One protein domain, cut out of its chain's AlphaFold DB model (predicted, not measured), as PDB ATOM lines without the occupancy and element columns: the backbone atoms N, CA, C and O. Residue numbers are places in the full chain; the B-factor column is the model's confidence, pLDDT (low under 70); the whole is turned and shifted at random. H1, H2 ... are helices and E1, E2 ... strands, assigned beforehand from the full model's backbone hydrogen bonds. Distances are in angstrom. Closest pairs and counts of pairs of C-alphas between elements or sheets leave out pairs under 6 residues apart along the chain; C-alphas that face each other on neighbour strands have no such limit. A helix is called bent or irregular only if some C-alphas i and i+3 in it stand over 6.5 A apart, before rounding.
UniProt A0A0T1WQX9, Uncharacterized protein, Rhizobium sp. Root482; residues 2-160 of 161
ATOM      1  N   ASP A   2      41.669  -6.844  14.775       61.31
ATOM      2  CA  ASP A   2      40.832  -6.539  15.949       61.31
ATOM      3  C   ASP A   2      39.299  -6.548  15.752       61.31
ATOM      4  O   ASP A   2      38.519  -6.970  16.605       61.31
ATOM      5  N   LYS A   3      38.846  -6.112  14.576       66.69
ATOM      6  CA  LYS A   3      37.424  -5.865  14.309       66.69
ATOM      7  C   LYS A   3      36.625  -7.143  14.018       66.69
ATOM      8  O   LYS A   3      35.472  -7.238  14.427       66.69
ATOM      9  N   LYS A   4      37.223  -8.129  13.337       63.91
ATOM     10  CA  LYS A   4      36.537  -9.372  12.937       63.91
ATOM     11  C   LYS A   4      36.310 -10.310  14.126       63.91
ATOM     12  O   LYS A   4      35.193 -10.794  14.278       63.91
ATOM     13  N   TYR A   5      37.299 -10.484  15.013       67.19
ATOM     14  CA  TYR A   5      37.095 -11.293  16.225       67.19
ATOM     15  C   TYR A   5      36.068 -10.636  17.152       67.19
ATOM     16  O   TYR A   5      35.266 -11.329  17.765       67.19
ATOM     17  N   THR A   6      36.082  -9.296  17.255       73.75
ATOM     18  CA  THR A   6      35.196  -8.562  18.171       73.75
ATOM     19  C   THR A   6      33.756  -8.805  17.759       73.75
ATOM     20  O   THR A   6      32.892  -9.036  18.596       73.75
ATOM     21  N   LEU A   7      33.504  -8.739  16.449       71.12
ATOM     22  CA  LEU A   7      32.191  -8.967  15.871       71.12
ATOM     23  C   LEU A   7      31.767 -10.431  15.974       71.12
ATOM     24  O   LEU A   7      30.597 -10.679  16.239       71.12
ATOM     25  N   ALA A   8      32.691 -11.383  15.805       67.75
ATOM     26  CA  ALA A   8      32.407 -12.797  16.030       67.75
ATOM     27  C   ALA A   8      32.006 -13.047  17.490       67.75
ATOM     28  O   ALA A   8      30.933 -13.581  17.733       67.75
ATOM     29  N   LEU A   9      32.785 -12.547  18.455       73.50
ATOM     30  CA  LEU A   9      32.477 -12.654  19.881       73.50
ATOM     31  C   LEU A   9      31.139 -11.991  20.239       73.50
ATOM     32  O   LEU A   9      30.318 -12.578  20.934       73.50
ATOM     33  N   ALA A  10      30.909 -10.773  19.742       75.75
ATOM     34  CA  ALA A  10      29.680 -10.021  19.975       75.75
ATOM     35  C   ALA A  10      28.446 -10.773  19.452       75.75
ATOM     36  O   ALA A  10      27.445 -10.875  20.157       75.75
ATOM     37  N   ARG A  11      28.535 -11.342  18.242       71.75
ATOM     38  CA  ARG A  11      27.461 -12.147  17.641       71.75
ATOM     39  C   ARG A  11      27.231 -13.449  18.401       71.75
ATOM     40  O   ARG A  11      26.091 -13.781  18.683       71.75
ATOM     41  N   SER A  12      28.304 -14.155  18.742       66.50
ATOM     42  CA  SER A  12      28.254 -15.449  19.422       66.50
ATOM     43  C   SER A  12      27.736 -15.369  20.856       66.50
ATOM     44  O   SER A  12      27.137 -16.321  21.337       66.50
ATOM     45  N   ALA A  13      27.959 -14.247  21.541       67.00
ATOM     46  CA  ALA A  13      27.584 -14.073  22.941       67.00
ATOM     47  C   ALA A  13      26.355 -13.171  23.144       67.00
ATOM     48  O   ALA A  13      26.095 -12.769  24.274       67.00
ATOM     49  N   SER A  14      25.643 -12.787  22.074       71.19
ATOM     50  CA  SER A  14      24.545 -11.801  22.120       71.19
ATOM     51  C   SER A  14      24.916 -10.511  22.873       71.19
ATOM     52  O   SER A  14      24.088  -9.883  23.532       71.19
ATOM     53  N   ARG A  15      26.189 -10.106  22.790       76.25
ATOM     54  CA  ARG A  15      26.766  -8.959  23.506       76.25
ATOM     55  C   ARG A  15      27.052  -7.823  22.533       76.25
ATOM     56  O   ARG A  15      27.289  -8.026  21.344       76.25
ATOM     57  N   SER A  16      27.086  -6.590  23.039       85.38
ATOM     58  CA  SER A  16      27.474  -5.449  22.206       85.38
ATOM     59  C   SER A  16      28.947  -5.548  21.789       85.38
ATOM     60  O   SER A  16      29.806  -6.010  22.543       85.38
ATOM     61  N   ALA A  17      29.281  -5.025  20.606       84.38
ATOM     62  CA  ALA A  17      30.671  -4.951  20.145       84.38
ATOM     63  C   ALA A  17      31.571  -4.097  21.060       84.38
ATOM     64  O   ALA A  17      32.796  -4.194  20.981       84.38
ATOM     65  N   SER A  18      30.986  -3.223  21.888       87.38
ATOM     66  CA  SER A  18      31.717  -2.468  22.911       87.38
ATOM     67  C   SER A  18      32.103  -3.373  24.084       87.38
ATOM     68  O   SER A  18      33.275  -3.440  24.445       87.38
ATOM     69  N   ASN A  19      31.144  -4.147  24.603       86.62
ATOM     70  CA  ASN A  19      31.382  -5.089  25.694       86.62
ATOM     71  C   ASN A  19      32.402  -6.169  25.293       86.62
ATOM     72  O   ASN A  19      33.364  -6.398  26.017       86.62
ATOM     73  N   ALA A  20      32.281  -6.726  24.082       86.75
ATOM     74  CA  ALA A  20      33.254  -7.676  23.537       86.75
ATOM     75  C   ALA A  20      34.691  -7.116  23.494       86.75
ATOM     76  O   ALA A  20      35.643  -7.805  23.863       86.75
ATOM     77  N   ARG A  21      34.858  -5.846  23.093       88.50
ATOM     78  CA  ARG A  21      36.166  -5.161  23.107       88.50
ATOM     79  C   ARG A  21      36.711  -4.986  24.515       88.50
ATOM     80  O   ARG A  21      37.902  -5.182  24.726       88.50
ATOM     81  N   GLN A  22      35.859  -4.608  25.462       90.44
ATOM     82  CA  GLN A  22      36.262  -4.400  26.851       90.44
ATOM     83  C   GLN A  22      36.701  -5.708  27.520       90.44
ATOM     84  O   GLN A  22      37.741  -5.718  28.172       90.44
ATOM     85  N   ILE A  23      35.986  -6.815  27.287       89.94
ATOM     86  CA  ILE A  23      36.382  -8.154  27.755       89.94
ATOM     87  C   ILE A  23      37.769  -8.516  27.218       89.94
ATOM     88  O   ILE A  23      38.666  -8.879  27.974       89.94
ATOM     89  N   LEU A  24      37.975  -8.375  25.909       89.12
ATOM     90  CA  LEU A  24      39.240  -8.763  25.284       89.12
ATOM     91  C   LEU A  24      40.394  -7.850  25.683       89.12
ATOM     92  O   LEU A  24      41.518  -8.321  25.840       89.12
ATOM     93  N   ARG A  25      40.121  -6.567  25.921       91.00
ATOM     94  CA  ARG A  25      41.089  -5.648  26.518       91.00
ATOM     95  C   ARG A  25      41.500  -6.103  27.921       91.00
ATOM     96  O   ARG A  25      42.697  -6.219  28.157       91.00
ATOM     97  N   ALA A  26      40.547  -6.419  28.797       92.38
ATOM     98  CA  ALA A  26      40.838  -6.887  30.153       92.38
ATOM     99  C   ALA A  26      41.683  -8.175  30.148       92.38
ATOM    100  O   ALA A  26      42.674  -8.279  30.868       92.38
ATOM    101  N   LEU A  27      41.357  -9.130  29.268       92.75
ATOM    102  CA  LEU A  27      42.142 -10.359  29.111       92.75
ATOM    103  C   LEU A  27      43.577 -10.094  28.627       92.75
ATOM    104  O   LEU A  27      44.501 -10.785  29.054       92.75
ATOM    105  N   ARG A  28      43.784  -9.114  27.737       91.94
ATOM    106  CA  ARG A  28      45.120  -8.732  27.242       91.94
ATOM    107  C   ARG A  28      45.956  -8.057  28.313       91.94
ATOM    108  O   ARG A  28      47.123  -8.395  28.463       91.94
ATOM    109  N   GLU A  29      45.360  -7.112  29.033       93.44
ATOM    110  CA  GLU A  29      46.021  -6.394  30.127       93.44
ATOM    111  C   GLU A  29      46.468  -7.368  31.231       93.44
ATOM    112  O   GLU A  29      47.538  -7.190  31.803       93.44
ATOM    113  N   ALA A  30      45.720  -8.454  31.448       92.81
ATOM    114  CA  ALA A  30      46.084  -9.539  32.361       92.81
ATOM    115  C   ALA A  30      47.021 -10.613  31.762       92.81
ATOM    116  O   ALA A  30      47.330 -11.595  32.434       92.81
ATOM    117  N   GLY A  31      47.443 -10.489  30.497       92.00
ATOM    118  CA  GLY A  31      48.303 -11.475  29.826       92.00
ATOM    119  C   GLY A  31      47.644 -12.838  29.570       92.00
ATOM    120  O   GLY A  31      48.331 -13.822  29.298       92.00
ATOM    121  N   LEU A  32      46.313 -12.925  29.654       92.00
ATOM    122  CA  LEU A  32      45.556 -14.166  29.456       92.00
ATOM    123  C   LEU A  32      45.336 -14.493  27.976       92.00
ATOM    124  O   LEU A  32      45.152 -15.662  27.631       92.00
ATOM    125  N   VAL A  33      45.377 -13.485  27.107       90.00
ATOM    126  CA  VAL A  33      45.316 -13.612  25.644       90.00
ATOM    127  C   VAL A  33      46.384 -12.706  25.020       90.00
ATOM    128  O   VAL A  33      46.799 -11.733  25.657       90.00
ATOM    129  N   PRO A  34      46.847 -12.981  23.790       86.38
ATOM    130  CA  PRO A  34      47.914 -12.205  23.187       86.38
ATOM    131  C   PRO A  34      47.465 -10.773  22.902       86.38
ATOM    132  O   PRO A  34      46.286 -10.492  22.654       86.38
ATOM    133  N   GLY A  35      48.444  -9.866  22.894       82.44
ATOM    134  CA  GLY A  35      48.254  -8.493  22.440       82.44
ATOM    135  C   GLY A  35      47.813  -8.412  20.972       82.44
ATOM    136  O   GLY A  35      47.719  -9.412  20.265       82.44
ATOM    137  N   HIS A  36      47.565  -7.195  20.492       75.38
ATOM    138  CA  HIS A  36      46.983  -6.916  19.170       75.38
ATOM    139  C   HIS A  36      47.729  -7.535  17.971       75.38
ATOM    140  O   HIS A  36      47.134  -7.690  16.905       75.38
ATOM    141  N   SER A  37      49.012  -7.863  18.132       70.12
ATOM    142  CA  SER A  37      49.880  -8.445  17.104       70.12
ATOM    143  C   SER A  37      50.013  -9.971  17.175       70.12
ATOM    144  O   SER A  37      50.561 -10.563  16.250       70.12
ATOM    145  N   GLY A  38      49.552 -10.618  18.249       75.25
ATOM    146  CA  GLY A  38      49.728 -12.057  18.440       75.25
ATOM    147  C   GLY A  38      48.514 -12.867  17.991       75.25
ATOM    148  O   GLY A  38      47.372 -12.521  18.292       75.25
ATOM    149  N   LEU A  39      48.768 -13.982  17.304       80.75
ATOM    150  CA  LEU A  39      47.727 -14.935  16.923       80.75
ATOM    151  C   LEU A  39      47.237 -15.712  18.163       80.75
ATOM    152  O   LEU A  39      48.056 -16.299  18.877       80.75
ATOM    153  N   PRO A  40      45.921 -15.747  18.445       85.75
ATOM    154  CA  PRO A  40      45.382 -16.555  19.534       85.75
ATOM    155  C   PRO A  40      45.620 -18.050  19.287       85.75
ATOM    156  O   PRO A  40      45.424 -18.551  18.183       85.75
ATOM    157  N   THR A  41      46.010 -18.771  20.338       90.81
ATOM    158  CA  THR A  41      46.089 -20.234  20.350       90.81
ATOM    159  C   THR A  41      44.749 -20.785  20.826       90.81
ATOM    160  O   THR A  41      43.906 -20.037  21.326       90.81
ATOM    161  N   SER A  42      44.547 -22.096  20.744       91.81
ATOM    162  CA  SER A  42      43.327 -22.732  21.255       91.81
ATOM    163  C   SER A  42      43.120 -22.494  22.754       91.81
ATOM    164  O   SER A  42      41.997 -22.244  23.179       91.81
ATOM    165  N   THR A  43      44.197 -22.424  23.543       94.56
ATOM    166  CA  THR A  43      44.135 -22.034  24.962       94.56
ATOM    167  C   THR A  43      43.651 -20.595  25.143       94.56
ATOM    168  O   THR A  43      42.839 -20.313  26.021       94.56
ATOM    169  N   HIS A  44      44.091 -19.666  24.289       92.69
ATOM    170  CA  HIS A  44      43.586 -18.291  24.314       92.69
ATOM    171  C   HIS A  44      42.092 -18.241  23.976       92.69
ATOM    172  O   HIS A  44      41.341 -17.532  24.638       92.69
ATOM    173  N   ILE A  45      41.642 -19.027  22.995       90.44
ATOM    174  CA  ILE A  45      40.221 -19.123  22.636       90.44
ATOM    175  C   ILE A  45      39.410 -19.732  23.792       90.44
ATOM    176  O   ILE A  45      38.342 -19.216  24.107       90.44
ATOM    177  N   ALA A  46      39.930 -20.746  24.491       94.50
ATOM    178  CA  ALA A  46      39.277 -21.334  25.665       94.50
ATOM    179  C   ALA A  46      39.020 -20.281  26.756       94.50
ATOM    180  O   ALA A  46      37.909 -20.171  27.269       94.50
ATOM    181  N   ARG A  47      40.018 -19.441  27.051       94.56
ATOM    182  CA  ARG A  47      39.896 -18.336  28.019       94.56
ATOM    183  C   ARG A  47      38.883 -17.282  27.585       94.56
ATOM    184  O   ARG A  47      38.160 -16.746  28.419       94.56
ATOM    185  N   ILE A  48      38.816 -16.996  26.287       90.56
ATOM    186  CA  ILE A  48      37.817 -16.086  25.718       90.56
ATOM    187  C   ILE A  48      36.403 -16.645  25.913       90.56
ATOM    188  O   ILE A  48      35.509 -15.891  26.282       90.56
ATOM    189  N   VAL A  49      36.205 -17.948  25.700       91.06
ATOM    190  CA  VAL A  49      34.917 -18.621  25.932       91.06
ATOM    191  C   VAL A  49      34.536 -18.573  27.415       91.06
ATOM    192  O   VAL A  49      33.413 -18.197  27.728       91.06
ATOM    193  N   MET A  50      35.472 -18.852  28.330       92.69
ATOM    194  CA  MET A  50      35.242 -18.731  29.780       92.69
ATOM    195  C   MET A  50      34.844 -17.311  30.196       92.69
ATOM    196  O   MET A  50      33.950 -17.129  31.017       92.69
ATOM    197  N   ALA A  51      35.462 -16.290  29.597       91.00
ATOM    198  CA  ALA A  51      35.161 -14.892  29.895       91.00
ATOM    199  C   ALA A  51      33.722 -14.480  29.543       91.00
ATOM    200  O   ALA A  51      33.258 -13.445  30.017       91.00
ATOM    201  N   LEU A  52      33.005 -15.265  28.729       85.06
ATOM    202  CA  LEU A  52      31.603 -14.996  28.397       85.06
ATOM    203  C   LEU A  52      30.659 -15.181  29.589       85.06
ATOM    204  O   LEU A  52      29.563 -14.620  29.556       85.06
ATOM    205  N   ALA A  53      31.091 -15.907  30.625       85.56
ATOM    206  CA  ALA A  53      30.365 -16.030  31.886       85.56
ATOM    207  C   ALA A  53      30.473 -14.788  32.777       85.56
ATOM    208  O   ALA A  53      29.637 -14.597  33.648       85.56
ATOM    209  N   ALA A  54      31.452 -13.907  32.550       85.81
ATOM    210  CA  ALA A  54      31.582 -12.700  33.354       85.81
ATOM    211  C   ALA A  54      30.490 -11.678  32.997       85.81
ATOM    212  O   ALA A  54      30.413 -11.182  31.862       85.81
ATOM    213  N   ASP A  55      29.668 -11.318  33.978       79.69
ATOM    214  CA  ASP A  55      28.624 -10.303  33.818       79.69
ATOM    215  C   ASP A  55      29.222  -8.911  33.607       79.69
ATOM    216  O   ASP A  55      28.836  -8.171  32.695       79.69
ATOM    217  N   LEU A  56      30.225  -8.566  34.417       83.94
ATOM    218  CA  LEU A  56      30.886  -7.269  34.387       83.94
ATOM    219  C   LEU A  56      32.330  -7.407  33.909       83.94
ATOM    220  O   LEU A  56      33.042  -8.353  34.230       83.94
ATOM    221  N   VAL A  57      32.805  -6.392  33.185       84.31
ATOM    222  CA  VAL A  57      34.175  -6.357  32.638       84.31
ATOM    223  C   VAL A  57      35.235  -6.504  33.733       84.31
ATOM    224  O   VAL A  57      36.258  -7.145  33.509       84.31
ATOM    225  N   LYS A  58      34.986  -5.939  34.920       87.00
ATOM    226  CA  LYS A  58      35.894  -6.036  36.074       87.00
ATOM    227  C   LYS A  58      36.066  -7.472  36.593       87.00
ATOM    228  O   LYS A  58      37.112  -7.775  37.154       87.00
ATOM    229  N   ASP A  59      35.085  -8.342  36.358       89.81
ATOM    230  CA  ASP A  59      35.061  -9.707  36.892       89.81
ATOM    231  C   ASP A  59      35.669 -10.717  35.901       89.81
ATOM    232  O   ASP A  59      36.026 -11.825  36.283       89.81
ATOM    233  N   VAL A  60      35.920 -10.306  34.650       90.94
ATOM    234  CA  VAL A  60      36.485 -11.148  33.577       90.94
ATOM    235  C   VAL A  60      37.754 -11.890  33.999       90.94
ATOM    236  O   VAL A  60      37.873 -13.095  33.783       90.94
ATOM    237  N   VAL A  61      38.726 -11.177  34.568       94.31
ATOM    238  CA  VAL A  61      40.030 -11.757  34.925       94.31
ATOM    239  C   VAL A  61      39.905 -12.724  36.113       94.31
ATOM    240  O   VAL A  61      40.394 -13.853  35.985       94.31
ATOM    241  N   PRO A  62      39.240 -12.355  37.228       93.62
ATOM    242  CA  PRO A  62      38.908 -13.297  38.296       93.62
ATOM    243  C   PRO A  62      38.182 -14.552  37.799       93.62
ATOM    244  O   PRO A  62      38.660 -15.657  38.056       93.62
ATOM    245  N   THR A  63      37.105 -14.394  37.022       92.12
ATOM    246  CA  THR A  63      36.296 -15.507  36.502       92.12
ATOM    247  C   THR A  63      37.154 -16.481  35.699       92.12
ATOM    248  O   THR A  63      37.220 -17.663  36.022       92.12
ATOM    249  N   VAL A  64      37.911 -16.007  34.705       94.38
ATOM    250  CA  VAL A  64      38.770 -16.894  33.895       94.38
ATOM    251  C   VAL A  64      39.851 -17.582  34.737       94.38
ATOM    252  O   VAL A  64      40.200 -18.736  34.479       94.38
ATOM    253  N   THR A  65      40.386 -16.897  35.748       94.75
ATOM    254  CA  THR A  65      41.446 -17.438  36.611       94.75
ATOM    255  C   THR A  65      40.941 -18.588  37.477       94.75
ATOM    256  O   THR A  65      41.657 -19.577  37.637       94.75
ATOM    257  N   VAL A  66      39.713 -18.486  37.990       93.81
ATOM    258  CA  VAL A  66      39.043 -19.561  38.730       93.81
ATOM    259  C   VAL A  66      38.740 -20.721  37.786       93.81
ATOM    260  O   VAL A  66      39.260 -21.827  37.961       93.81
ATOM    261  N   LEU A  67      37.984 -20.438  36.723       94.38
ATOM    262  CA  LEU A  67      37.439 -21.446  35.822       94.38
ATOM    263  C   LEU A  67      38.506 -22.327  35.169       94.38
ATOM    264  O   LEU A  67      38.333 -23.540  35.082       94.38
ATOM    265  N   ARG A  68      39.645 -21.757  34.757       95.56
ATOM    266  CA  ARG A  68      40.690 -22.510  34.040       95.56
ATOM    267  C   ARG A  68      41.280 -23.673  34.845       95.56
ATOM    268  O   ARG A  68      41.751 -24.647  34.261       95.56
ATOM    269  N   THR A  69      41.271 -23.555  36.173       95.25
ATOM    270  CA  THR A  69      41.903 -24.517  37.088       95.25
ATOM    271  C   THR A  69      40.937 -25.556  37.640       95.25
ATOM    272  O   THR A  69      41.379 -26.473  38.328       95.25
ATOM    273  N   LEU A  70      39.642 -25.435  37.331       94.88
ATOM    274  CA  LEU A  70      38.629 -26.319  37.890       94.88
ATOM    275  C   LEU A  70      38.922 -27.778  37.521       94.88
ATOM    276  O   LEU A  70      39.048 -28.079  36.326       94.88
ATOM    277  N   PRO A  71      39.030 -28.673  38.517       94.69
ATOM    278  CA  PRO A  71      39.292 -30.077  38.277       94.69
ATOM    279  C   PRO A  71      38.030 -30.767  37.772       94.69
ATOM    280  O   PRO A  71      36.911 -30.367  38.109       94.69
ATOM    281  N   ILE A  72      38.216 -31.832  37.000       93.00
ATOM    282  CA  ILE A  72      37.122 -32.718  36.623       93.00
ATOM    283  C   ILE A  72      36.507 -33.352  37.880       93.00
ATOM    284  O   ILE A  72      37.212 -33.915  38.716       93.00
ATOM    285  N   SER A  73      35.192 -33.224  38.042       90.69
ATOM    286  CA  SER A  73      34.446 -33.742  39.197       90.69
ATOM    287  C   SER A  73      33.651 -35.007  38.872       90.69
ATOM    288  O   SER A  73      33.199 -35.710  39.773       90.69
ATOM    289  N   THR A  74      33.519 -35.340  37.587       83.19
ATOM    290  CA  THR A  74      32.894 -36.578  37.107       83.19
ATOM    291  C   THR A  74      33.942 -37.544  36.556       83.19
ATOM    292  O   THR A  74      34.767 -37.119  35.748       83.19
ATOM    293  N   PRO A  75      33.903 -38.841  36.903       78.06
ATOM    294  CA  PRO A  75      34.808 -39.825  36.321       78.06
ATOM    295  C   PRO A  75      34.486 -40.034  34.834       78.06
ATOM    296  O   PRO A  75      33.525 -40.715  34.481       78.06
ATOM    297  N   CYS A  76      35.294 -39.446  33.954       78.94
ATOM    298  CA  CYS A  76      35.285 -39.720  32.520       78.94
ATOM    299  C   CYS A  76      36.689 -39.537  31.925       78.94
ATOM    300  O   CYS A  76      37.556 -38.919  32.538       78.94
ATOM    301  N   GLY A  77      36.933 -40.081  30.728       80.44
ATOM    302  CA  GLY A  77      38.241 -40.038  30.051       80.44
ATOM    303  C   GLY A  77      38.655 -38.662  29.505       80.44
ATOM    304  O   GLY A  77      39.502 -38.583  28.615       80.44
ATOM    305  N   LEU A  78      38.038 -37.579  29.980       87.19
ATOM    306  CA  LEU A  78      38.319 -36.216  29.537       87.19
ATOM    307  C   LEU A  78      39.484 -35.587  30.325       87.19
ATOM    308  O   LEU A  78      39.928 -36.136  31.334       87.19
ATOM    309  N   PRO A  79      40.041 -34.455  29.850       92.88
ATOM    310  CA  PRO A  79      41.171 -33.803  30.508       92.88
ATOM    311  C   PRO A  79      40.914 -33.431  31.971       92.88
ATOM    312  O   PRO A  79      39.788 -33.181  32.371       92.88
ATOM    313  N   ALA A  80      41.984 -33.324  32.761       92.75
ATOM    314  CA  ALA A  80      41.880 -33.104  34.205       92.75
ATOM    315  C   ALA A  80      41.348 -31.716  34.606       92.75
ATOM    316  O   ALA A  80      40.836 -31.572  35.714       92.75
ATOM    317  N   THR A  81      41.480 -30.701  33.742       95.69
ATOM    318  CA  THR A  81      41.057 -29.320  34.027       95.69
ATOM    319  C   THR A  81      40.119 -28.773  32.959       95.69
ATOM    320  O   THR A  81      40.181 -29.178  31.794       95.69
ATOM    321  N   ALA A  82      39.290 -27.797  33.334       94.88
ATOM    322  CA  ALA A  82      38.346 -27.181  32.406       94.88
ATOM    323  C   ALA A  82      39.041 -26.448  31.240       94.88
ATOM    324  O   ALA A  82      38.557 -26.495  30.109       94.88
ATOM    325  N   GLU A  83      40.205 -25.820  31.468       96.44
ATOM    326  CA  GLU A  83      40.996 -25.213  30.382       96.44
ATOM    327  C   GLU A  83      41.525 -26.263  29.412       96.44
ATOM    328  O   GLU A  83      41.444 -26.064  28.199       96.44
ATOM    329  N   ALA A  84      42.028 -27.389  29.919       95.94
ATOM    330  CA  ALA A  84      42.519 -28.468  29.073       95.94
ATOM    331  C   ALA A  84      41.379 -29.106  28.263       95.94
ATOM    332  O   ALA A  84      41.565 -29.418  27.086       95.94
ATOM    333  N   MET A  85      40.195 -29.246  28.867       94.81
ATOM    334  CA  MET A  85      38.984 -29.710  28.193       94.81
ATOM    335  C   MET A  85      38.586 -28.784  27.043       94.81
ATOM    336  O   MET A  85      38.512 -29.238  25.902       94.81
ATOM    337  N   LEU A  86      38.413 -27.484  27.308       95.19
ATOM    338  CA  LEU A  86      38.022 -26.522  26.274       95.19
ATOM    339  C   LEU A  86      39.099 -26.356  25.201       95.19
ATOM    340  O   LEU A  86      38.771 -26.256  24.023       95.19
ATOM    341  N   THR A  87      40.379 -26.365  25.580       95.44
ATOM    342  CA  THR A  87      41.492 -26.283  24.620       95.44
ATOM    343  C   THR A  87      41.441 -27.451  23.639       95.44
ATOM    344  O   THR A  87      41.448 -27.222  22.430       95.44
ATOM    345  N   ARG A  88      41.316 -28.690  24.139       93.44
ATOM    346  CA  ARG A  88      41.205 -29.874  23.274       93.44
ATOM    347  C   ARG A  88      39.948 -29.848  22.414       93.44
ATOM    348  O   ARG A  88      40.034 -30.174  21.235       93.44
ATOM    349  N   LEU A  89      38.814 -29.418  22.968       92.69
ATOM    350  CA  LEU A  89      37.586 -29.230  22.198       92.69
ATOM    351  C   LEU A  89      37.831 -28.278  21.011       92.69
ATOM    352  O   LEU A  89      37.549 -28.625  19.870       92.69
ATOM    353  N   ILE A  90      38.440 -27.115  21.250       92.56
ATOM    354  CA  ILE A  90      38.751 -26.104  20.219       92.56
ATOM    355  C   ILE A  90      39.749 -26.609  19.163       92.56
ATOM    356  O   ILE A  90      39.704 -26.182  18.002       92.56
ATOM    357  N   ASP A  91      40.671 -27.492  19.542       91.38
ATOM    358  CA  ASP A  91      41.596 -28.130  18.603       91.38
ATOM    359  C   ASP A  91      40.904 -29.150  17.702       91.38
ATOM    360  O   ASP A  91      41.227 -29.229  16.520       91.38
ATOM    361  N   ILE A  92      39.927 -29.881  18.234       89.94
ATOM    362  CA  ILE A  92      39.211 -30.939  17.518       89.94
ATOM    363  C   ILE A  92      38.153 -30.373  16.573       89.94
ATOM    364  O   ILE A  92      38.019 -30.871  15.456       89.94
ATOM    365  N   LEU A  93      37.429 -29.325  16.989       87.31
ATOM    366  CA  LEU A  93      36.277 -28.811  16.244       87.31
ATOM    367  C   LEU A  93      36.563 -28.581  14.747       87.31
ATOM    368  O   LEU A  93      35.767 -29.042  13.938       87.31
ATOM    369  N   PRO A  94      37.679 -27.969  14.306       82.75
ATOM    370  CA  PRO A  94      37.963 -27.807  12.875       82.75
ATOM    371  C   PRO A  94      38.043 -29.111  12.061       82.75
ATOM    372  O   PRO A  94      37.874 -29.070  10.847       82.75
ATOM    373  N   HIS A  95      38.314 -30.245  12.706       82.81
ATOM    374  CA  HIS A  95      38.560 -31.536  12.058       82.81
ATOM    375  C   HIS A  95      37.384 -32.511  12.173       82.81
ATOM    376  O   HIS A  95      37.326 -33.484  11.425       82.81
ATOM    377  N   GLY A  96      36.442 -32.257  13.081       82.62
ATOM    378  CA  GLY A  96      35.246 -33.077  13.239       82.62
ATOM    379  C   GLY A  96      34.487 -32.782  14.534       82.62
ATOM    380  O   GLY A  96      34.918 -31.951  15.335       82.62
ATOM    381  N   PRO A  97      33.335 -33.435  14.741       84.44
ATOM    382  CA  PRO A  97      32.513 -33.264  15.935       84.44
ATOM    383  C   PRO A  97      32.806 -34.291  17.040       84.44
ATOM    384  O   PRO A  97      32.052 -34.370  17.997       84.44
ATOM    385  N   VAL A  98      33.867 -35.098  16.939       88.00
ATOM    386  CA  VAL A  98      34.104 -36.204  17.882       88.00
ATOM    387  C   VAL A  98      35.215 -35.861  18.867       88.00
ATOM    388  O   VAL A  98      36.370 -35.704  18.471       88.00
ATOM    389  N   PHE A  99      34.886 -35.794  20.157       86.94
ATOM    390  CA  PHE A  99      35.837 -35.567  21.245       86.94
ATOM    391  C   PHE A  99      35.925 -36.799  22.155       86.94
ATOM    392  O   PHE A  99      35.257 -36.871  23.178       86.94
ATOM    393  N   GLY A 100      36.763 -37.777  21.800       83.19
ATOM    394  CA  GLY A 100      36.764 -39.081  22.481       83.19
ATOM    395  C   GLY A 100      35.511 -39.874  22.107       83.19
ATOM    396  O   GLY A 100      35.222 -40.001  20.923       83.19
ATOM    397  N   ASP A 101      34.744 -40.340  23.095       85.69
ATOM    398  CA  ASP A 101      33.469 -41.052  22.877       85.69
ATOM    399  C   ASP A 101      32.254 -40.112  22.778       85.69
ATOM    400  O   ASP A 101      31.107 -40.561  22.817       85.69
ATOM    401  N   TYR A 102      32.500 -38.805  22.686       86.69
ATOM    402  CA  TYR A 102      31.473 -37.770  22.674       86.69
ATOM    403  C   TYR A 102      31.285 -37.206  21.262       86.69
ATOM    404  O   TYR A 102      32.244 -36.715  20.665       86.69
ATOM    405  N   ASP A 103      30.052 -37.226  20.762       90.31
ATOM    406  CA  ASP A 103      29.608 -36.418  19.627       90.31
ATOM    407  C   ASP A 103      29.176 -35.046  20.151       90.31
ATOM    408  O   ASP A 103      28.187 -34.912  20.871       90.31
ATOM    409  N   VAL A 104      29.978 -34.026  19.858       89.56
ATOM    410  CA  VAL A 104      29.818 -32.679  20.404       89.56
ATOM    411  C   VAL A 104      29.075 -31.728  19.467       89.56
ATOM    412  O   VAL A 104      28.940 -30.559  19.819       89.56
ATOM    413  N   ASP A 105      28.606 -32.161  18.290       85.25
ATOM    414  CA  ASP A 105      28.029 -31.225  17.308       85.25
ATOM    415  C   ASP A 105      26.728 -30.568  17.800       85.25
ATOM    416  O   ASP A 105      26.505 -29.375  17.577       85.25
ATOM    417  N   ASP A 106      25.917 -31.323  18.547       84.19
ATOM    418  CA  ASP A 106      24.690 -30.866  19.214       84.19
ATOM    419  C   ASP A 106      24.907 -30.500  20.698       84.19
ATOM    420  O   ASP A 106      23.953 -30.311  21.463       84.19
ATOM    421  N   GLY A 107      26.174 -30.428  21.109       91.50
ATOM    422  CA  GLY A 107      26.571 -30.237  22.490       91.50
ATOM    423  C   GLY A 107      26.464 -28.794  22.973       91.50
ATOM    424  O   GLY A 107      26.437 -27.825  22.204       91.50
ATOM    425  N   PHE A 108      26.487 -28.651  24.292       93.06
ATOM    426  CA  PHE A 108      26.480 -27.384  25.001       93.06
ATOM    427  C   PHE A 108      27.619 -27.338  26.015       93.06
ATOM    428  O   PHE A 108      27.917 -28.311  26.708       93.06
ATOM    429  N   VAL A 109      28.251 -26.174  26.118       93.56
ATOM    430  CA  VAL A 109      29.118 -25.833  27.240       93.56
ATOM    431  C   VAL A 109      28.325 -24.931  28.170       93.56
ATOM    432  O   VAL A 109      27.874 -23.861  27.767       93.56
ATOM    433  N   HIS A 110      28.170 -25.360  29.415       92.56
ATOM    434  CA  HIS A 110      27.560 -24.568  30.476       92.56
ATOM    435  C   HIS A 110      28.665 -24.019  31.365       92.56
ATOM    436  O   HIS A 110      29.546 -24.770  31.784       92.56
ATOM    437  N   ILE A 111      28.628 -22.718  31.626       91.19
ATOM    438  CA  ILE A 111      29.633 -22.010  32.416       91.19
ATOM    439  C   ILE A 111      28.898 -21.206  33.484       91.19
ATOM    440  O   ILE A 111      28.097 -20.340  33.143       91.19
ATOM    441  N   ALA A 112      29.165 -21.497  34.751       88.12
ATOM    442  CA  ALA A 112      28.795 -20.654  35.885       88.12
ATOM    443  C   ALA A 112      30.063 -20.088  36.539       88.12
ATOM    444  O   ALA A 112      31.161 -20.286  36.024       88.12
ATOM    445  N   ASP A 113      29.920 -19.386  37.660       84.31
ATOM    446  CA  ASP A 113      31.034 -18.706  38.334       84.31
ATOM    447  C   ASP A 113      32.132 -19.667  38.825       84.31
ATOM    448  O   ASP A 113      33.316 -19.324  38.825       84.31
ATOM    449  N   ASP A 114      31.750 -20.883  39.218       87.50
ATOM    450  CA  ASP A 114      32.610 -21.875  39.873       87.50
ATOM    451  C   ASP A 114      32.537 -23.279  39.247       87.50
ATOM    452  O   ASP A 114      33.101 -24.245  39.778       87.50
ATOM    453  N   SER A 115      31.852 -23.405  38.109       90.81
ATOM    454  CA  SER A 115      31.656 -24.683  37.437       90.81
ATOM    455  C   SER A 115      31.586 -24.554  35.919       90.81
ATOM    456  O   SER A 115      31.099 -23.570  35.360       90.81
ATOM    457  N   ILE A 116      32.098 -25.580  35.236       93.69
ATOM    458  CA  ILE A 116      31.969 -25.751  33.787       93.69
ATOM    459  C   ILE A 116      31.498 -27.167  33.517       93.69
ATOM    460  O   ILE A 116      32.035 -28.120  34.077       93.69
ATOM    461  N   SER A 117      30.549 -27.335  32.604       93.31
ATOM    462  CA  SER A 117      30.212 -28.659  32.098       93.31
ATOM    463  C   SER A 117      30.109 -28.705  30.587       93.31
ATOM    464  O   SER A 117      29.615 -27.766  29.968       93.31
ATOM    465  N   LEU A 118      30.533 -29.829  30.021       93.38
ATOM    466  CA  LEU A 118      30.295 -30.201  28.635       93.38
ATOM    467  C   LEU A 118      29.157 -31.222  28.609       93.38
ATOM    468  O   LEU A 118      29.307 -32.323  29.141       93.38
ATOM    469  N   GLU A 119      28.031 -30.841  28.018       93.06
ATOM    470  CA  GLU A 119      26.878 -31.704  27.786       93.06
ATOM    471  C   GLU A 119      26.790 -32.052  26.299       93.06
ATOM    472  O   GLU A 119      26.738 -31.164  25.453       93.06
ATOM    473  N   CYS A 120      26.778 -33.337  25.967       91.62
ATOM    474  CA  CYS A 120      26.765 -33.814  24.585       91.62
ATOM    475  C   CYS A 120      26.253 -35.256  24.504       91.62
ATOM    476  O   CYS A 120      26.027 -35.908  25.530       91.62
ATOM    477  N   LEU A 121      26.023 -35.758  23.292       90.88
ATOM    478  CA  LEU A 121      25.724 -37.171  23.083       90.88
ATOM    479  C   LEU A 121      27.011 -37.998  23.121       90.88
ATOM    480  O   LEU A 121      28.073 -37.565  22.685       90.88
ATOM    481  N   THR A 122      26.931 -39.215  23.644       88.50
ATOM    482  CA  THR A 122      27.948 -40.234  23.389       88.50
ATOM    483  C   THR A 122      27.721 -40.840  22.009       88.50
ATOM    484  O   THR A 122      26.600 -40.830  21.498       88.50
ATOM    485  N   LEU A 123      28.745 -41.465  21.432       86.62
ATOM    486  CA  LEU A 123      28.608 -42.223  20.181       86.62
ATOM    487  C   LEU A 123      27.609 -43.395  20.288       86.62
ATOM    488  O   LEU A 123      27.123 -43.887  19.274       86.62
ATOM    489  N   ALA A 124      27.265 -43.821  21.510       87.31
ATOM    490  CA  ALA A 124      26.213 -44.802  21.781       87.31
ATOM    491  C   ALA A 124      24.791 -44.195  21.829       87.31
ATOM    492  O   ALA A 124      23.824 -44.921  22.044       87.31
ATOM    493  N   GLY A 125      24.648 -42.877  21.650       86.19
ATOM    494  CA  GLY A 125      23.362 -42.176  21.627       86.19
ATOM    495  C   GLY A 125      22.811 -41.788  23.003       86.19
ATOM    496  O   GLY A 125      21.632 -41.460  23.121       86.19
ATOM    497  N   HIS A 126      23.630 -41.817  24.057       89.19
ATOM    498  CA  HIS A 126      23.216 -41.403  25.401       89.19
ATOM    499  C   HIS A 126      23.696 -39.989  25.708       89.19
ATOM    500  O   HIS A 126      24.829 -39.636  25.395       89.19
ATOM    501  N   ARG A 127      22.873 -39.177  26.378       88.62
ATOM    502  CA  ARG A 127      23.314 -37.861  26.849       88.62
ATOM    503  C   ARG A 127      24.320 -38.035  27.985       88.62
ATOM    504  O   ARG A 127      24.028 -38.709  28.971       88.62
ATOM    505  N   ALA A 128      25.484 -37.414  27.858       88.06
ATOM    506  CA  ALA A 128      26.521 -37.406  28.873       88.06
ATOM    507  C   ALA A 128      26.897 -35.970  29.244       88.06
ATOM    508  O   ALA A 128      26.865 -35.058  28.422       88.06
ATOM    509  N   CYS A 129      27.247 -35.781  30.514       90.00
ATOM    510  CA  CYS A 129      27.621 -34.488  31.067       90.00
ATOM    511  C   CYS A 129      28.925 -34.655  31.843       90.00
ATOM    512  O   CYS A 129      28.947 -35.287  32.900       90.00
ATOM    513  N   ALA A 130      30.010 -34.102  31.309       90.31
ATOM    514  CA  ALA A 130      31.277 -34.019  32.017       90.31
ATOM    515  C   ALA A 130      31.349 -32.701  32.778       90.31
ATOM    516  O   ALA A 130      31.156 -31.641  32.184       90.31
ATOM    517  N   ARG A 131      31.628 -32.758  34.082       92.44
ATOM    518  CA  ARG A 131      31.584 -31.593  34.973       92.44
ATOM    519  C   ARG A 131      32.958 -31.286  35.549       92.44
ATOM    520  O   ARG A 131      33.735 -32.189  35.849       92.44
ATOM    521  N   TYR A 132      33.215 -29.998  35.713       94.12
ATOM    522  CA  TYR A 132      34.413 -29.422  36.295       94.12
ATOM    523  C   TYR A 132      33.997 -28.432  37.377       94.12
ATOM    524  O   TYR A 132      33.120 -27.602  37.137       94.12
ATOM    525  N   GLY A 133      34.636 -28.498  38.543       91.19
ATOM    526  CA  GLY A 133      34.295 -27.646  39.685       91.19
ATOM    527  C   GLY A 133      33.065 -28.116  40.465       91.19
ATOM    528  O   GLY A 133      32.754 -29.314  40.492       91.19
ATOM    529  N   ALA A 134      32.410 -27.171  41.145       81.94
ATOM    530  CA  ALA A 134      31.279 -27.448  42.027       81.94
ATOM    531  C   ALA A 134      30.053 -27.970  41.254       81.94
ATOM    532  O   ALA A 134      29.902 -27.764  40.050       81.94
ATOM    533  N   LEU A 135      29.161 -28.684  41.947       69.62
ATOM    534  CA  LEU A 135      27.852 -29.013  41.385       69.62
ATOM    535  C   LEU A 135      27.039 -27.723  41.241       69.62
ATOM    536  O   LEU A 135      27.021 -26.921  42.168       69.62
ATOM    537  N   PHE A 136      26.324 -27.559  40.124       66.00
ATOM    538  CA  PHE A 136      25.360 -26.471  39.937       66.00
ATOM    539  C   PHE A 136      24.258 -26.553  41.014       66.00
ATOM    540  O   PHE A 136      23.239 -27.216  40.824       66.00
ATOM    541  N   THR A 137      24.456 -25.920  42.168       49.78
ATOM    542  CA  THR A 137      23.483 -25.896  43.267       49.78
ATOM    543  C   THR A 137      22.817 -24.525  43.354       49.78
ATOM    544  O   THR A 137      23.190 -23.710  44.187       49.78
ATOM    545  N   GLY A 138      21.800 -24.300  42.516       49.41
ATOM    546  CA  GLY A 138      20.828 -23.204  42.662       49.41
ATOM    547  C   GLY A 138      21.315 -21.796  42.277       49.41
ATOM    548  O   GLY A 138      22.458 -21.439  42.508       49.41
ATOM    549  N   ILE A 139      20.406 -21.012  41.669       46.22
ATOM    550  CA  ILE A 139      20.466 -19.567  41.301       46.22
ATOM    551  C   ILE A 139      21.787 -19.051  40.675       46.22
ATOM    552  O   ILE A 139      21.984 -17.848  40.554       46.22
ATOM    553  N   ALA A 140      22.703 -19.917  40.251       54.84
ATOM    554  CA  ALA A 140      23.938 -19.501  39.604       54.84
ATOM    555  C   ALA A 140      23.648 -19.019  38.176       54.84
ATOM    556  O   ALA A 140      22.971 -19.709  37.401       54.84
ATOM    557  N   HIS A 141      24.181 -17.849  37.817       70.31
ATOM    558  CA  HIS A 141      24.158 -17.349  36.447       70.31
ATOM    559  C   HIS A 141      24.916 -18.334  35.554       70.31
ATOM    560  O   HIS A 141      26.139 -18.399  35.559       70.31
ATOM    561  N   THR A 142      24.167 -19.155  34.820       83.31
ATOM    562  CA  THR A 142      24.735 -20.149  33.911       83.31
ATOM    563  C   THR A 142      24.645 -19.620  32.491       83.31
ATOM    564  O   THR A 142      23.554 -19.428  31.951       83.31
ATOM    565  N   VAL A 143      25.798 -19.408  31.868       87.50
ATOM    566  CA  VAL A 143      25.899 -19.121  30.442       87.50
ATOM    567  C   VAL A 143      25.985 -20.441  29.691       87.50
ATOM    568  O   VAL A 143      26.941 -21.201  29.837       87.50
ATOM    569  N   THR A 144      24.974 -20.705  28.869       90.00
ATOM    570  CA  THR A 144      24.925 -21.870  27.983       90.00
ATOM    571  C   THR A 144      25.383 -21.467  26.591       90.00
ATOM    572  O   THR A 144      24.794 -20.588  25.963       90.00
ATOM    573  N   ILE A 145      26.428 -22.125  26.093       89.06
ATOM    574  CA  ILE A 145      27.044 -21.844  24.798       89.06
ATOM    575  C   ILE A 145      26.952 -23.107  23.939       89.06
ATOM    576  O   ILE A 145      27.569 -24.116  24.285       89.06
ATOM    577  N   PRO A 146      26.234 -23.080  22.804       91.00
ATOM    578  CA  PRO A 146      26.261 -24.188  21.855       91.00
ATOM    579  C   PRO A 146      27.687 -24.442  21.354       91.00
ATOM    580  O   PRO A 146      28.407 -23.499  21.008       91.00
ATOM    581  N   VAL A 147      28.100 -25.701  21.236       92.00
ATOM    582  CA  VAL A 147      29.434 -26.054  20.719       92.00
ATOM    583  C   VAL A 147      29.631 -25.540  19.286       92.00
ATOM    584  O   VAL A 147      30.713 -25.063  18.939       92.00
ATOM    585  N   SER A 148      28.570 -25.497  18.478       87.56
ATOM    586  CA  SER A 148      28.565 -24.858  17.153       87.56
ATOM    587  C   SER A 148      28.942 -23.368  17.192       87.56
ATOM    588  O   SER A 148      29.590 -22.851  16.280       87.56
ATOM    589  N   THR A 149      28.618 -22.670  18.282       86.75
ATOM    590  CA  THR A 149      29.013 -21.275  18.499       86.75
ATOM    591  C   THR A 149      30.500 -21.173  18.843       86.75
ATOM    592  O   THR A 149      31.190 -20.303  18.311       86.75
ATOM    593  N   ILE A 150      31.029 -22.096  19.651       89.12
ATOM    594  CA  ILE A 150      32.474 -22.200  19.929       89.12
ATOM    595  C   ILE A 150      33.246 -22.507  18.639       89.12
ATOM    596  O   ILE A 150      34.287 -21.897  18.379       89.12
ATOM    597  N   ARG A 151      32.713 -23.389  17.784       88.19
ATOM    598  CA  ARG A 151      33.241 -23.671  16.441       88.19
ATOM    599  C   ARG A 151      33.292 -22.395  15.598       88.19
ATOM    600  O   ARG A 151      34.344 -22.084  15.047       88.19
ATOM    601  N   ALA A 152      32.209 -21.619  15.551       83.50
ATOM    602  CA  ALA A 152      32.162 -20.361  14.802       83.50
ATOM    603  C   ALA A 152      33.187 -19.327  15.306       83.50
ATOM    604  O   ALA A 152      33.877 -18.706  14.496       83.50
ATOM    605  N   ILE A 153      33.342 -19.178  16.630       82.38
ATOM    606  CA  ILE A 153      34.388 -18.332  17.234       82.38
ATOM    607  C   ILE A 153      35.774 -18.824  16.801       82.38
ATOM    608  O   ILE A 153      36.615 -18.031  16.381       82.38
ATOM    609  N   THR A 154      36.001 -20.135  16.878       84.94
ATOM    610  CA  THR A 154      37.281 -20.767  16.544       84.94
ATOM    611  C   THR A 154      37.664 -20.516  15.091       84.94
ATOM    612  O   THR A 154      38.772 -20.056  14.831       84.94
ATOM    613  N   VAL A 155      36.744 -20.753  14.153       82.62
ATOM    614  CA  VAL A 155      36.939 -20.507  12.717       82.62
ATOM    615  C   VAL A 155      37.201 -19.022  12.458       82.62
ATOM    616  O   VAL A 155      38.203 -18.669  11.846       82.62
ATOM    617  N   ALA A 156      36.387 -18.124  13.024       77.88
ATOM    618  CA  ALA A 156      36.558 -16.679  12.846       77.88
ATOM    619  C   ALA A 156      37.903 -16.136  13.371       77.88
ATOM    620  O   ALA A 156      38.356 -15.073  12.929       77.88
ATOM    621  N   ILE A 157      38.520 -16.832  14.331       76.69
ATOM    622  CA  ILE A 157      39.838 -16.502  14.880       76.69
ATOM    623  C   ILE A 157      40.963 -17.172  14.075       76.69
ATOM    624  O   ILE A 157      41.947 -16.501  13.765       76.69
ATOM    625  N   LYS A 158      40.832 -18.460  13.718       73.88
ATOM    626  CA  LYS A 158      41.867 -19.240  13.013       73.88
ATOM    627  C   LYS A 158      42.002 -18.865  11.526       73.88
ATOM    628  O   LYS A 158      43.125 -18.858  11.030       73.88
ATOM    629  N   ASP A 159      40.922 -18.455  10.858       69.25
ATOM    630  CA  ASP A 159      40.910 -18.064   9.432       69.25
ATOM    631  C   ASP A 159      41.460 -16.648   9.166       69.25
ATOM    632  O   ASP A 159      41.346 -16.117   8.064       69.25
ATOM    633  N   GLN A 160      42.047 -15.989  10.170       60.81
ATOM    634  CA  GLN A 160      42.722 -14.693  10.000       60.81
ATOM    635  C   GLN A 160      44.230 -14.820   9.740       60.81
ATOM    636  O   GLN A 160      44.956 -13.842   9.943       60.81
TER     637      GLN A 160
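What this domain is: This is residues 2 to 160 of the 161 residues of an uncharacterized protein of Rhizobium sp. Root482 (UniProt A0A0T1WQX9). A twisted wall of four antiparallel strands stands at one end of the domain, with H3 and H5 crossed over one face and H6 on that face beside the strands; its other face has no named helix over it. H3 is in the middle of the whole; away from the wall, H2 and H4 pack on H3, and H1 packs on H2 and H6. The printed part has 159 residues with six named helices and four named strands, in the order H1 H2 H3 H4 H5 E1 E2 E3 E4 H6; the sheet's order is E3 E2 E1 E4, all antiparallel, and the class is mixed, helices and strands. The whole is compact, with a radius of gyration of the C-alphas of 14.7 A, and spans 42 by 34 by 24 A.

Where its parts are: H1, residues 2 to 12, begins at C-alpha 2 at (40.832, -6.539, 15.949). H2 is residues 17 to 29, 18.4 A long, and H3 is residues 42 to 53, 18.1 A long. H4, residues 57 to 67, is irregular, with C-alphas 58 and 61 7.2 A apart. H5, residues 82 to 95, is the longest helix by residues at 20.8 A, and only just irregular: C-alphas 91 and 94 are 6.8 A apart. E1, residues 102 to 111, bends by 96 degrees at residue 105. E2 is residues 115 to 122, 21.3 A long, and E3 is residues 127 to 133, 19.7 A long. E4, residues 143 to 146, begins at C-alpha 143 at (25.899, -19.121, 30.442). H6, residues 147 to 158, ends at C-alpha 158 at (41.867, -19.240, 13.013).

How they stand to each other: E1, E2 and E3 form a meander, each strand the antiparallel neighbour of the one before, by the hairpins E1 and E2, and E2 and E3. With E4 antiparallel beside E1 they make a Greek key, the first strand the neighbour of the fourth. N 118 and O 130 of E2 and E3 are 2.9 A apart, N 110 and O 117 of E1 and E2 2.9 A, and N 109 and O 145 of E1 and E4 2.8 A, each within hydrogen-bond range. Residues 98 to 99 pair antiparallel with residues 102 to 103 of E1. H3 and H5 on the same face make two layers, helices on one face of a sheet. H5 lies over E2 and E1 at a height over the sheet of 10.2 A, slantwise to the strands, at 38 degrees to E1 on the local plane. H3 lies over E1 at a height of 11.2 A. H6, on the same face at 9.2 A, lies over none of the strands, but only just, with 2 of its C-alphas on E4. H3 is the hub, touching four helices. Its residues 42 to 47 touch H5, closest at the C-alphas of Thr 43 and Thr 87, 5.0 A, at a steep tilt of 63 degrees, opposite ways. H4 touches H3 at the C-alphas of Val 60 and Ala 51, 5.4 A, and only grazes the sheet with residues 66 to 67. H1 touches H6 at a shallow tilt of 6 degrees, opposite ways, closest at the C-alphas of Ser 12 and Thr 149, 5.9 A. H2 touches H4, closest at the C-alphas of Ile 23 and Val 57, 5.7 A, and is apart from H5 and H6. Every O i to N i+4 pair is within hydrogen-bond range in H1, H2 and H6; the counts are 6 of 8 in H3, 5 of 7 in H4 and 8 of 10 in H5.

The domain as a whole: The two C-alphas farthest apart, those of Glu 29 and Ala 124, are 44.0 A apart. The printed part has no cut. The links H2 to H3, residues 30 to 41, and H4 to H5, residues 68 to 81, are long. The mean pLDDT of the printed part is 85.4; it is under 70 at residues 2 to 5, 8, 12 to 13, 135 to 140 and 159 to 160.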